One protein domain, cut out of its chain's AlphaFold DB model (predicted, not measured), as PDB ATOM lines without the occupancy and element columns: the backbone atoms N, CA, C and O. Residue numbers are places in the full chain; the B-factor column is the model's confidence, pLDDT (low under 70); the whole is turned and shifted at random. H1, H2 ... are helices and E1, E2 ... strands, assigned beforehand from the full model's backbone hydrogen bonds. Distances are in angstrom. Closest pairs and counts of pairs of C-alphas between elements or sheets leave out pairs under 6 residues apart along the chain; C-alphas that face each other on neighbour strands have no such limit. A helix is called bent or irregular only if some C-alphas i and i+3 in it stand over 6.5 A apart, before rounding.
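This is residues 2 to 86 of the 169 residues of an uncharacterized protein of Sorghum bicolor (UniProt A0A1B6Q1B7). Two long helices, H1 and H2, make a helical hairpin, open at its link, where residues 22 to 30 and 32 to 39 stick out; a small antiparallel strand hairpin, E1 and E2, sits by the other end. The 85 printed residues, mostly helix by class, hold two named helices, then two strands. The whole is loose, radius of gyration of the C-alphas 15.2 A, spanning 48 by 26 by 26 A.

H1, residues 6 to 26, runs 30.6 A from C-alpha 6 at (-42.957, 96.592, 20.555). H2, residues 34 to 63, runs 43.6 A, with a kink of 43 degrees near residue 41; it is irregular, C-alphas 38 and 41 being 7.1 A apart. E1 is residues 68 to 71; E2, residues 80 to 83, ends at C-alpha 83 (-38.432, 109.156, 10.972).

H2 touches H1 with residues 47 to 57 alone, closest C-alphas Glu 10 and Leu 54, 6.3 A. They run opposite ways at a shallow tilt of 34 degrees, only just short of steep. The closest C-alphas of H2 and E1, Lys 58 and His 68, are 6.1 A apart. N 70 and O 81, 2.8 A, are within hydrogen-bond range. So is every O i to N i+4 pair in H1, and 24 of 26 in H2.

The farthest C-alphas, Asp 34 and Leu 86, are 48.9 A apart. The printed part has no cut and no long link. pLDDT is under 70 at residues 2, 73 to 79 and 85 to 86.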
ATOM      1  N   VAL A   2     -35.360  88.577  28.265       56.38
ATOM      2  CA  VAL A   2     -35.834  89.975  28.202       56.38
ATOM      3  C   VAL A   2     -36.947  90.095  27.160       56.38
ATOM      4  O   VAL A   2     -36.756  89.779  25.986       56.38
ATOM      5  N   ARG A   3     -38.137  90.529  27.585       71.44
ATOM      6  CA  ARG A   3     -39.297  90.657  26.698       71.44
ATOM      7  C   ARG A   3     -39.047  91.807  25.724       71.44
ATOM      8  O   ARG A   3     -39.004  92.966  26.127       71.44
ATOM      9  N   ALA A   4     -38.894  91.494  24.437       74.06
ATOM     10  CA  ALA A   4     -38.679  92.515  23.417       74.06
ATOM     11  C   ALA A   4     -39.840  93.521  23.412       74.06
ATOM     12  O   ALA A   4     -41.012  93.136  23.284       74.06
ATOM     13  N   THR A   5     -39.501  94.808  23.529       80.06
ATOM     14  CA  THR A   5     -40.466  95.906  23.422       80.06
ATOM     15  C   THR A   5     -41.138  95.879  22.044       80.06
ATOM     16  O   THR A   5     -40.569  95.343  21.089       80.06
ATOM     17  N   PRO A   6     -42.326  96.484  21.871       77.44
ATOM     18  CA  PRO A   6     -42.957  96.592  20.555       77.44
ATOM     19  C   PRO A   6     -42.039  97.203  19.483       77.44
ATOM     20  O   PRO A   6     -42.134  96.835  18.317       77.44
ATOM     21  N   LEU A   7     -41.134  98.110  19.878       76.94
ATOM     22  CA  LEU A   7     -40.098  98.663  19.003       76.94
ATOM     23  C   LEU A   7     -39.045  97.613  18.626       76.94
ATOM     24  O   LEU A   7     -38.714  97.482  17.453       76.94
ATOM     25  N   GLY A   8     -38.548  96.861  19.610       78.44
ATOM     26  CA  GLY A   8     -37.586  95.785  19.379       78.44
ATOM     27  C   GLY A   8     -38.147  94.699  18.462       78.44
ATOM     28  O   GLY A   8     -37.468  94.271  17.539       78.44
ATOM     29  N   ARG A   9     -39.421  94.319  18.640       82.06
ATOM     30  CA  ARG A   9     -40.108  93.366  17.750       82.06
ATOM     31  C   ARG A   9     -40.209  93.880  16.317       82.06
ATOM     32  O   ARG A   9     -39.939  93.129  15.388       82.06
ATOM     33  N   GLU A  10     -40.565  95.153  16.133       83.69
ATOM     34  CA  GLU A  10     -40.606  95.771  14.801       83.69
ATOM     35  C   GLU A  10     -39.224  95.750  14.132       83.69
ATOM     36  O   GLU A  10     -39.117  95.410  12.955       83.69
ATOM     37  N   LEU A  11     -38.171  96.090  14.880       81.94
ATOM     38  CA  LEU A  11     -36.802  96.092  14.375       81.94
ATOM     39  C   LEU A  11     -36.358  94.685  13.954       81.94
ATOM     40  O   LEU A  11     -35.877  94.518  12.838       81.94
ATOM     41  N   ILE A  12     -36.590  93.673  14.797       84.06
ATOM     42  CA  ILE A  12     -36.271  92.269  14.497       84.06
ATOM     43  C   ILE A  12     -36.965  91.820  13.205       84.06
ATOM     44  O   ILE A  12     -36.300  91.330  12.295       84.06
ATOM     45  N   LEU A  13     -38.277  92.050  13.090       83.81
ATOM     46  CA  LEU A  13     -39.059  91.660  11.913       83.81
ATOM     47  C   LEU A  13     -38.575  92.356  10.634       83.81
ATOM     48  O   LEU A  13     -38.500  91.737   9.572       83.81
ATOM     49  N   ARG A  14     -38.212  93.642  10.712       83.06
ATOM     50  CA  ARG A  14     -37.657  94.378   9.564       83.06
ATOM     51  C   ARG A  14     -36.306  93.835   9.134       83.06
ATOM     52  O   ARG A  14     -36.080  93.693   7.933       83.06
ATOM     53  N   THR A  15     -35.431  93.547  10.090       81.50
ATOM     54  CA  THR A  15     -34.112  92.972   9.820       81.50
ATOM     55  C   THR A  15     -34.256  91.600   9.172       81.50
ATOM     56  O   THR A  15     -33.659  91.368   8.125       81.50
ATOM     57  N   GLN A  16     -35.118  90.729   9.706       82.75
ATOM     58  CA  GLN A  16     -35.417  89.422   9.111       82.75
ATOM     59  C   GLN A  16     -35.916  89.554   7.669       82.75
ATOM     60  O   GLN A  16     -35.389  88.899   6.773       82.75
ATOM     61  N   LEU A  17     -36.865  90.459   7.411       81.88
ATOM     62  CA  LEU A  17     -37.387  90.675   6.062       81.88
ATOM     63  C   LEU A  17     -36.308  91.182   5.089       81.88
ATOM     64  O   LEU A  17     -36.297  90.789   3.925       81.88
ATOM     65  N   GLN A  18     -35.396  92.047   5.543       81.19
ATOM     66  CA  GLN A  18     -34.261  92.497   4.732       81.19
ATOM     67  C   GLN A  18     -33.253  91.377   4.459       81.19
ATOM     68  O   GLN A  18     -32.784  91.272   3.328       81.19
ATOM     69  N   ILE A  19     -32.935  90.544   5.458       81.19
ATOM     70  CA  ILE A  19     -32.058  89.373   5.301       81.19
ATOM     71  C   ILE A  19     -32.629  88.455   4.223       81.19
ATOM     72  O   ILE A  19     -31.947  88.170   3.243       81.19
ATOM     73  N   ILE A  20     -33.900  88.074   4.370       80.44
ATOM     74  CA  ILE A  20     -34.615  87.200   3.438       80.44
ATOM     75  C   ILE A  20     -34.533  87.765   2.015       80.44
ATOM     76  O   ILE A  20     -34.064  87.088   1.103       80.44
ATOM     77  N   LYS A  21     -34.902  89.040   1.830       79.88
ATOM     78  CA  LYS A  21     -34.851  89.694   0.513       79.88
ATOM     79  C   LYS A  21     -33.445  89.707  -0.087       79.88
ATOM     80  O   LYS A  21     -33.303  89.432  -1.273       79.88
ATOM     81  N   LYS A  22     -32.421  90.004   0.720       80.00
ATOM     82  CA  LYS A  22     -31.023  90.085   0.274       80.00
ATOM     83  C   LYS A  22     -30.446  88.714  -0.084       80.00
ATOM     84  O   LYS A  22     -29.644  88.632  -1.008       80.00
ATOM     85  N   ILE A  23     -30.825  87.659   0.637       80.12
ATOM     86  CA  ILE A  23     -30.411  86.283   0.329       80.12
ATOM     87  C   ILE A  23     -31.029  85.857  -1.002       80.12
ATOM     88  O   ILE A  23     -30.296  85.491  -1.916       80.12
ATOM     89  N   TYR A  24     -32.349  85.998  -1.153       75.19
ATOM     90  CA  TYR A  24     -33.028  85.599  -2.388       75.19
ATOM     91  C   TYR A  24     -32.569  86.398  -3.612       75.19
ATOM     92  O   TYR A  24     -32.457  85.828  -4.689       75.19
ATOM     93  N   SER A  25     -32.235  87.685  -3.466       76.75
ATOM     94  CA  SER A  25     -31.717  88.484  -4.586       76.75
ATOM     95  C   SER A  25     -30.297  88.105  -5.020       76.75
ATOM     96  O   SER A  25     -29.881  88.483  -6.109       76.75
ATOM     97  N   LYS A  26     -29.522  87.439  -4.155       82.19
ATOM     98  CA  LYS A  26     -28.111  87.107  -4.412       82.19
ATOM     99  C   LYS A  26     -27.907  85.745  -5.058       82.19
ATOM    100  O   LYS A  26     -26.817  85.504  -5.561       82.19
ATOM    101  N   ILE A  27     -28.901  84.861  -5.007       81.81
ATOM    102  CA  ILE A  27     -28.797  83.521  -5.582       81.81
ATOM    103  C   ILE A  27     -29.334  83.599  -7.014       81.81
ATOM    104  O   ILE A  27     -30.553  83.701  -7.198       81.81
ATOM    105  N   PRO A  28     -28.457  83.609  -8.034       80.56
ATOM    106  CA  PRO A  28     -28.905  83.644  -9.415       80.56
ATOM    107  C   PRO A  28     -29.725  82.387  -9.710       80.56
ATOM    108  O   PRO A  28     -29.417  81.299  -9.234       80.56
ATOM    109  N   GLU A  29     -30.793  82.556 -10.485       85.75
ATOM    110  CA  GLU A  29     -31.625  81.450 -10.976       85.75
ATOM    111  C   GLU A  29     -32.328  80.594  -9.915       85.75
ATOM    112  O   GLU A  29     -32.890  79.555 -10.254       85.75
ATOM    113  N   ILE A  30     -32.403  81.045  -8.657       82.06
ATOM    114  CA  ILE A  30     -33.116  80.317  -7.592       82.06
ATOM    115  C   ILE A  30     -34.575  79.998  -7.961       82.06
ATOM    116  O   ILE A  30     -35.114  78.974  -7.559       82.06
ATOM    117  N   TYR A  31     -35.197  80.830  -8.802       79.56
ATOM    118  CA  TYR A  31     -36.549  80.625  -9.326       79.56
ATOM    119  C   TYR A  31     -36.702  79.383 -10.220       79.56
ATOM    120  O   TYR A  31     -37.826  78.928 -10.427       79.56
ATOM    121  N   LYS A  32     -35.599  78.840 -10.753       87.56
ATOM    122  CA  LYS A  32     -35.588  77.612 -11.558       87.56
ATOM    123  C   LYS A  32     -35.547  76.347 -10.700       87.56
ATOM    124  O   LYS A  32     -35.811  75.273 -11.222       87.56
ATOM    125  N   TRP A  33     -35.210  76.453  -9.413       88.62
ATOM    126  CA  TRP A  33     -35.075  75.291  -8.537       88.62
ATOM    127  C   TRP A  33     -36.456  74.752  -8.158       88.62
ATOM    128  O   TRP A  33     -37.309  75.501  -7.674       88.62
ATOM    129  N   ASP A  34     -36.670  73.449  -8.321       88.50
ATOM    130  CA  ASP A  34     -37.957  72.806  -8.023       88.50
ATOM    131  C   ASP A  34     -38.362  72.973  -6.560       88.50
ATOM    132  O   ASP A  34     -39.463  73.447  -6.279       88.50
ATOM    133  N   ALA A  35     -37.426  72.739  -5.636       85.69
ATOM    134  CA  ALA A  35     -37.643  72.949  -4.206       85.69
ATOM    135  C   ALA A  35     -38.013  74.407  -3.869       85.69
ATOM    136  O   ALA A  35     -38.819  74.670  -2.977       85.69
ATOM    137  N   TYR A  36     -37.459  75.383  -4.595       83.62
ATOM    138  CA  TYR A  36     -37.837  76.782  -4.406       83.62
ATOM    139  C   TYR A  36     -39.257  77.045  -4.908       83.62
ATOM    140  O   TYR A  36     -40.012  77.719  -4.217       83.62
ATOM    141  N   ARG A  37     -39.642  76.504  -6.071       85.69
ATOM    142  CA  ARG A  37     -41.006  76.650  -6.607       85.69
ATOM    143  C   ARG A  37     -42.050  76.016  -5.693       85.69
ATOM    144  O   ARG A  37     -43.097  76.623  -5.479       85.69
ATOM    145  N   GLU A  38     -41.742  74.857  -5.121       90.50
ATOM    146  CA  GLU A  38     -42.608  74.155  -4.173       90.50
ATOM    147  C   GLU A  38     -42.798  74.942  -2.866       90.50
ATOM    148  O   GLU A  38     -43.919  75.089  -2.379       90.50
ATOM    149  N   HIS A  39     -41.726  75.529  -2.323       85.00
ATOM    150  CA  HIS A  39     -41.785  76.297  -1.074       85.00
ATOM    151  C   HIS A  39     -42.082  77.796  -1.255       85.00
ATOM    152  O   HIS A  39     -42.298  78.506  -0.269       85.00
ATOM    153  N   LEU A  40     -42.144  78.310  -2.486       85.00
ATOM    154  CA  LEU A  40     -42.421  79.724  -2.752       85.00
ATOM    155  C   LEU A  40     -43.781  80.185  -2.193       85.00
ATOM    156  O   LEU A  40     -43.814  81.254  -1.571       85.00
ATOM    157  N   PRO A  41     -44.894  79.435  -2.353       88.75
ATOM    158  CA  PRO A  41     -46.179  79.829  -1.783       88.75
ATOM    159  C   PRO A  41     -46.149  80.027  -0.256       88.75
ATOM    160  O   PRO A  41     -46.518  81.119   0.184       88.75
ATOM    161  N   PRO A  42     -45.672  79.071   0.572       87.00
ATOM    162  CA  PRO A  42     -45.609  79.284   2.018       87.00
ATOM    163  C   PRO A  42     -44.629  80.399   2.409       87.00
ATOM    164  O   PRO A  42     -44.952  81.206   3.282       87.00
ATOM    165  N   ILE A  43     -43.481  80.533   1.729       83.75
ATOM    166  CA  ILE A  43     -42.555  81.657   1.957       83.75
ATOM    167  C   ILE A  43     -43.270  82.994   1.738       83.75
ATOM    168  O   ILE A  43     -43.150  83.904   2.562       83.75
ATOM    169  N   LYS A  44     -44.046  83.114   0.655       86.25
ATOM    170  CA  LYS A  44     -44.794  84.331   0.335       86.25
ATOM    171  C   LYS A  44     -45.836  84.649   1.406       86.25
ATOM    172  O   LYS A  44     -45.877  85.783   1.872       86.25
ATOM    173  N   VAL A  45     -46.592  83.650   1.865       90.00
ATOM    174  CA  VAL A  45     -47.561  83.813   2.963       90.00
ATOM    175  C   VAL A  45     -46.880  84.349   4.225       90.00
ATOM    176  O   VAL A  45     -47.371  85.295   4.845       90.00
ATOM    177  N   HIS A  46     -45.716  83.810   4.592       85.88
ATOM    178  CA  HIS A  46     -44.962  84.303   5.744       85.88
ATOM    179  C   HIS A  46     -44.429  85.727   5.541       85.88
ATOM    180  O   HIS A  46     -44.509  86.550   6.455       85.88
ATOM    181  N   MET A  47     -43.913  86.047   4.352       84.38
ATOM    182  CA  MET A  47     -43.456  87.399   4.027       84.38
ATOM    183  C   MET A  47     -44.597  88.420   4.083       84.38
ATOM    184  O   MET A  47     -44.400  89.513   4.619       84.38
ATOM    185  N   ASP A  48     -45.777  88.055   3.586       88.88
ATOM    186  CA  ASP A  48     -46.972  88.896   3.606       88.88
ATOM    187  C   ASP A  48     -47.462  89.117   5.044       88.88
ATOM    188  O   ASP A  48     -47.721  90.257   5.437       88.88
ATOM    189  N   ALA A  49     -47.464  88.077   5.884       87.94
ATOM    190  CA  ALA A  49     -47.801  88.194   7.304       87.94
ATOM    191  C   ALA A  49     -46.828  89.116   8.067       87.94
ATOM    192  O   ALA A  49     -47.248  89.967   8.861       87.94
ATOM    193  N   ILE A  50     -45.519  89.002   7.805       85.56
ATOM    194  CA  ILE A  50     -44.507  89.903   8.380       85.56
ATOM    195  C   ILE A  50     -44.739  91.336   7.889       85.56
ATOM    196  O   ILE A  50     -44.709  92.277   8.690       85.56
ATOM    197  N   ALA A  51     -44.987  91.525   6.591       86.75
ATOM    198  CA  ALA A  51     -45.243  92.838   6.014       86.75
ATOM    199  C   ALA A  51     -46.487  93.489   6.634       86.75
ATOM    200  O   ALA A  51     -46.436  94.659   7.021       86.75
ATOM    201  N   GLU A  52     -47.571  92.736   6.803       89.75
ATOM    202  CA  GLU A  52     -48.794  93.213   7.434       89.75
ATOM    203  C   GLU A  52     -48.556  93.604   8.900       89.75
ATOM    204  O   GLU A  52     -48.936  94.700   9.331       89.75
ATOM    205  N   ALA A  53     -47.849  92.770   9.668       86.31
ATOM    206  CA  ALA A  53     -47.487  93.085  11.047       86.31
ATOM    207  C   ALA A  53     -46.679  94.391  11.137       86.31
ATOM    208  O   ALA A  53     -46.974  95.255  11.971       86.31
ATOM    209  N   LEU A  54     -45.701  94.577  10.245       86.50
ATOM    210  CA  LEU A  54     -44.904  95.799  10.153       86.50
ATOM    211  C   LEU A  54     -45.745  97.023   9.776       86.50
ATOM    212  O   LEU A  54     -45.546  98.095  10.356       86.50
ATOM    213  N   GLN A  55     -46.715  96.879   8.868       87.06
ATOM    214  CA  GLN A  55     -47.653  97.957   8.541       87.06
ATOM    215  C   GLN A  55     -48.497  98.347   9.753       87.06
ATOM    216  O   GLN A  55     -48.618  99.536  10.048       87.06
ATOM    217  N   ARG A  56     -48.999  97.376  10.522       87.31
ATOM    218  CA  ARG A  56     -49.748  97.645  11.760       87.31
ATOM    219  C   ARG A  56     -48.884  98.369  12.802       87.31
ATOM    220  O   ARG A  56     -49.357  99.309  13.443       87.31
ATOM    221  N   TYR A  57     -47.614  97.981  12.974       85.12
ATOM    222  CA  TYR A  57     -46.681  98.695  13.863       85.12
ATOM    223  C   TYR A  57     -46.446 100.138  13.414       85.12
ATOM    224  O   TYR A  57     -46.546 101.058  14.231       85.12
ATOM    225  N   LYS A  58     -46.195 100.340  12.118       83.19
ATOM    226  CA  LYS A  58     -46.015 101.666  11.528       83.19
ATOM    227  C   LYS A  58     -47.265 102.527  11.709       83.19
ATOM    228  O   LYS A  58     -47.139 103.647  12.191       83.19
ATOM    229  N   ALA A  59     -48.447 102.010  11.378       83.50
ATOM    230  CA  ALA A  59     -49.715 102.731  11.476       83.50
ATOM    231  C   ALA A  59     -49.961 103.251  12.900       83.50
ATOM    232  O   ALA A  59     -50.146 104.451  13.082       83.50
ATOM    233  N   ARG A  60     -49.819 102.391  13.920       82.81
ATOM    234  CA  ARG A  60     -49.968 102.791  15.333       82.81
ATOM    235  C   ARG A  60     -48.983 103.883  15.757       82.81
ATOM    236  O   ARG A  60     -49.319 104.747  16.563       82.81
ATOM    237  N   ARG A  61     -47.742 103.841  15.263       79.81
ATOM    238  CA  ARG A  61     -46.720 104.855  15.585       79.81
ATOM    239  C   ARG A  61     -47.014 106.183  14.906       79.81
ATOM    240  O   ARG A  61     -46.960 107.218  15.560       79.81
ATOM    241  N   VAL A  62     -47.366 106.129  13.627       77.62
ATOM    242  CA  VAL A  62     -47.776 107.277  12.811       77.62
ATOM    243  C   VAL A  62     -48.989 107.963  13.438       77.62
ATOM    244  O   VAL A  62     -48.957 109.173  13.627       77.62
ATOM    245  N   GLU A  63     -50.012 107.214  13.842       76.12
ATOM    246  CA  GLU A  63     -51.202 107.741  14.524       76.12
ATOM    247  C   GLU A  63     -50.847 108.485  15.822       76.12
ATOM    248  O   GLU A  63     -51.323 109.591  16.079       76.12
ATOM    249  N   ARG A  64     -49.925 107.925  16.611       74.25
ATOM    250  CA  ARG A  64     -49.441 108.523  17.866       74.25
ATOM    251  C   ARG A  64     -48.415 109.647  17.662       74.25
ATOM    252  O   ARG A  64     -47.906 110.178  18.648       74.25
ATOM    253  N   GLY A  65     -48.072 109.988  16.416       70.38
ATOM    254  CA  GLY A  65     -47.014 110.951  16.089       70.38
ATOM    255  C   GLY A  65     -45.634 110.540  16.615       70.38
ATOM    256  O   GLY A  65     -44.797 111.390  16.909       70.38
ATOM    257  N   LEU A  66     -45.411 109.238  16.790       75.31
ATOM    258  CA  LEU A  66     -44.153 108.667  17.251       75.31
ATOM    259  C   LEU A  66     -43.239 108.342  16.074       75.31
ATOM    260  O   LEU A  66     -43.675 108.145  14.938       75.31
ATOM    261  N   PHE A  67     -41.951 108.234  16.381       78.94
ATOM    262  CA  PHE A  67     -40.956 107.813  15.415       78.94
ATOM    263  C   PHE A  67     -41.241 106.405  14.882       78.94
ATOM    264  O   PHE A  67     -41.720 105.531  15.616       78.94
ATOM    265  N   HIS A  68     -40.917 106.185  13.609       77.25
ATOM    266  CA  HIS A  68     -41.018 104.893  12.938       77.25
ATOM    267  C   HIS A  68     -39.769 104.611  12.103       77.25
ATOM    268  O   HIS A  68     -39.097 105.532  11.637       77.25
ATOM    269  N   PHE A  69     -39.474 103.329  11.891       79.75
ATOM    270  CA  PHE A  69     -38.332 102.928  11.080       79.75
ATOM    271  C   PHE A  69     -38.647 103.009   9.582       79.75
ATOM    272  O   PHE A  69     -39.754 102.688   9.128       79.75
ATOM    273  N   ARG A  70     -37.649 103.373   8.781       78.62
ATOM    274  CA  ARG A  70     -37.665 103.258   7.320       78.62
ATOM    275  C   ARG A  70     -36.374 102.576   6.860       78.62
ATOM    276  O   ARG A  70     -35.314 102.965   7.338       78.62
ATOM    277  N   PRO A  71     -36.437 101.572   5.968       73.94
ATOM    278  CA  PRO A  71     -35.237 100.996   5.366       73.94
ATOM    279  C   PRO A  71     -34.407 102.091   4.692       73.94
ATOM    280  O   PRO A  71     -34.982 102.905   3.964       73.94
ATOM    281  N   LYS A  72     -33.092 102.117   4.927       79.75
ATOM    282  CA  LYS A  72     -32.189 102.982   4.162       79.75
ATOM    283  C   LYS A  72     -31.945 102.329   2.787       79.75
ATOM    284  O   LYS A  72     -31.602 101.150   2.767       79.75
ATOM    285  N   PRO A  73     -32.166 103.038   1.662       66.50
ATOM    286  CA  PRO A  73     -32.058 102.447   0.324       66.50
ATOM    287  C   PRO A  73     -30.630 101.988  -0.011       66.50
ATOM    288  O   PRO A  73     -30.471 100.909  -0.565       66.50
ATOM    289  N   ASP A  74     -29.611 102.731   0.440       65.06
ATOM    290  CA  ASP A  74     -28.208 102.504   0.043       65.06
ATOM    291  C   ASP A  74     -27.321 101.984   1.185       65.06
ATOM    292  O   ASP A  74     -26.100 102.148   1.180       65.06
ATOM    293  N   SER A  75     -27.904 101.403   2.239       57.66
ATOM    294  CA  SER A  75     -27.081 100.824   3.301       57.66
ATOM    295  C   SER A  75     -26.550  99.457   2.883       57.66
ATOM    296  O   SER A  75     -27.307  98.502   2.732       57.66
ATOM    297  N   VAL A  76     -25.223  99.337   2.815       54.28
ATOM    298  CA  VAL A  76     -24.503  98.060   2.650       54.28
ATOM    299  C   VAL A  76     -24.849  97.055   3.781       54.28
ATOM    300  O   VAL A  76     -24.737  95.838   3.592       54.28
ATOM    301  N   GLY A  77     -25.383  97.536   4.917       59.53
ATOM    302  CA  GLY A  77     -25.923  96.753   6.044       59.53
ATOM    303  C   GLY A  77     -27.433  96.919   6.310       59.53
ATOM    304  O   GLY A  77     -28.156  97.528   5.525       59.53
ATOM    305  N   PHE A  78     -27.915  96.396   7.446       67.00
ATOM    306  CA  PHE A  78     -29.320  96.464   7.902       67.00
ATOM    307  C   PHE A  78     -29.672  97.828   8.528       67.00
ATOM    308  O   PHE A  78     -30.126  97.924   9.666       67.00
ATOM    309  N   GLY A  79     -29.376  98.909   7.803       69.56
ATOM    310  CA  GLY A  79     -29.562 100.275   8.278       69.56
ATOM    311  C   GLY A  79     -31.021 100.727   8.210       69.56
ATOM    312  O   GLY A  79     -31.700 100.560   7.191       69.56
ATOM    313  N   PHE A  80     -31.490 101.382   9.273       76.75
ATOM    314  CA  PHE A  80     -32.812 102.005   9.322       76.75
ATOM    315  C   PHE A  80     -32.703 103.496   9.634       76.75
ATOM    316  O   PHE A  80     -32.011 103.900  10.564       76.75
ATOM    317  N   TRP A  81     -33.440 104.316   8.890       77.56
ATOM    318  CA  TRP A  81     -33.731 105.687   9.287       77.56
ATOM    319  C   TRP A  81     -34.842 105.707  10.327       77.56
ATOM    320  O   TRP A  81     -35.847 105.003  10.197       77.56
ATOM    321  N   ILE A  82     -34.676 106.553  11.338       77.62
ATOM    322  CA  ILE A  82     -35.707 106.850  12.324       77.62
ATOM    323  C   ILE A  82     -36.396 108.133  11.871       77.62
ATOM    324  O   ILE A  82     -35.816 109.213  11.915       77.62
ATOM    325  N   LEU A  83     -37.637 108.013  11.408       72.62
ATOM    326  CA  LEU A  83     -38.432 109.156  10.972       72.62
ATOM    327  C   LEU A  83     -39.376 109.572  12.091       72.62
ATOM    328  O   LEU A  83     -40.271 108.808  12.458       72.62
ATOM    329  N   SER A  84     -39.201 110.789  12.608       72.31
ATOM    330  CA  SER A  84     -40.142 111.410  13.542       72.31
ATOM    331  C   SER A  84     -41.152 112.276  12.779       72.31
ATOM    332  O   SER A  84     -40.737 113.177  12.054       72.31
ATOM    333  N   PRO A  85     -42.471 112.064  12.953       63.38
ATOM    334  CA  PRO A  85     -43.500 112.967  12.425       63.38
ATOM    335  C   PRO A  85     -43.458 114.364  13.061       63.38
ATOM    336  O   PRO A  85     -44.041 115.306  12.529       63.38
ATOM    337  N   LEU A  86     -42.799 114.487  14.215       67.06
ATOM    338  CA  LEU A  86     -42.719 115.694  15.022       67.06
ATOM    339  C   LEU A  86     -41.245 116.106  15.122       67.06
ATOM    340  O   LEU A  86     -40.478 115.491  15.864       67.06
TER     341      LEU A  86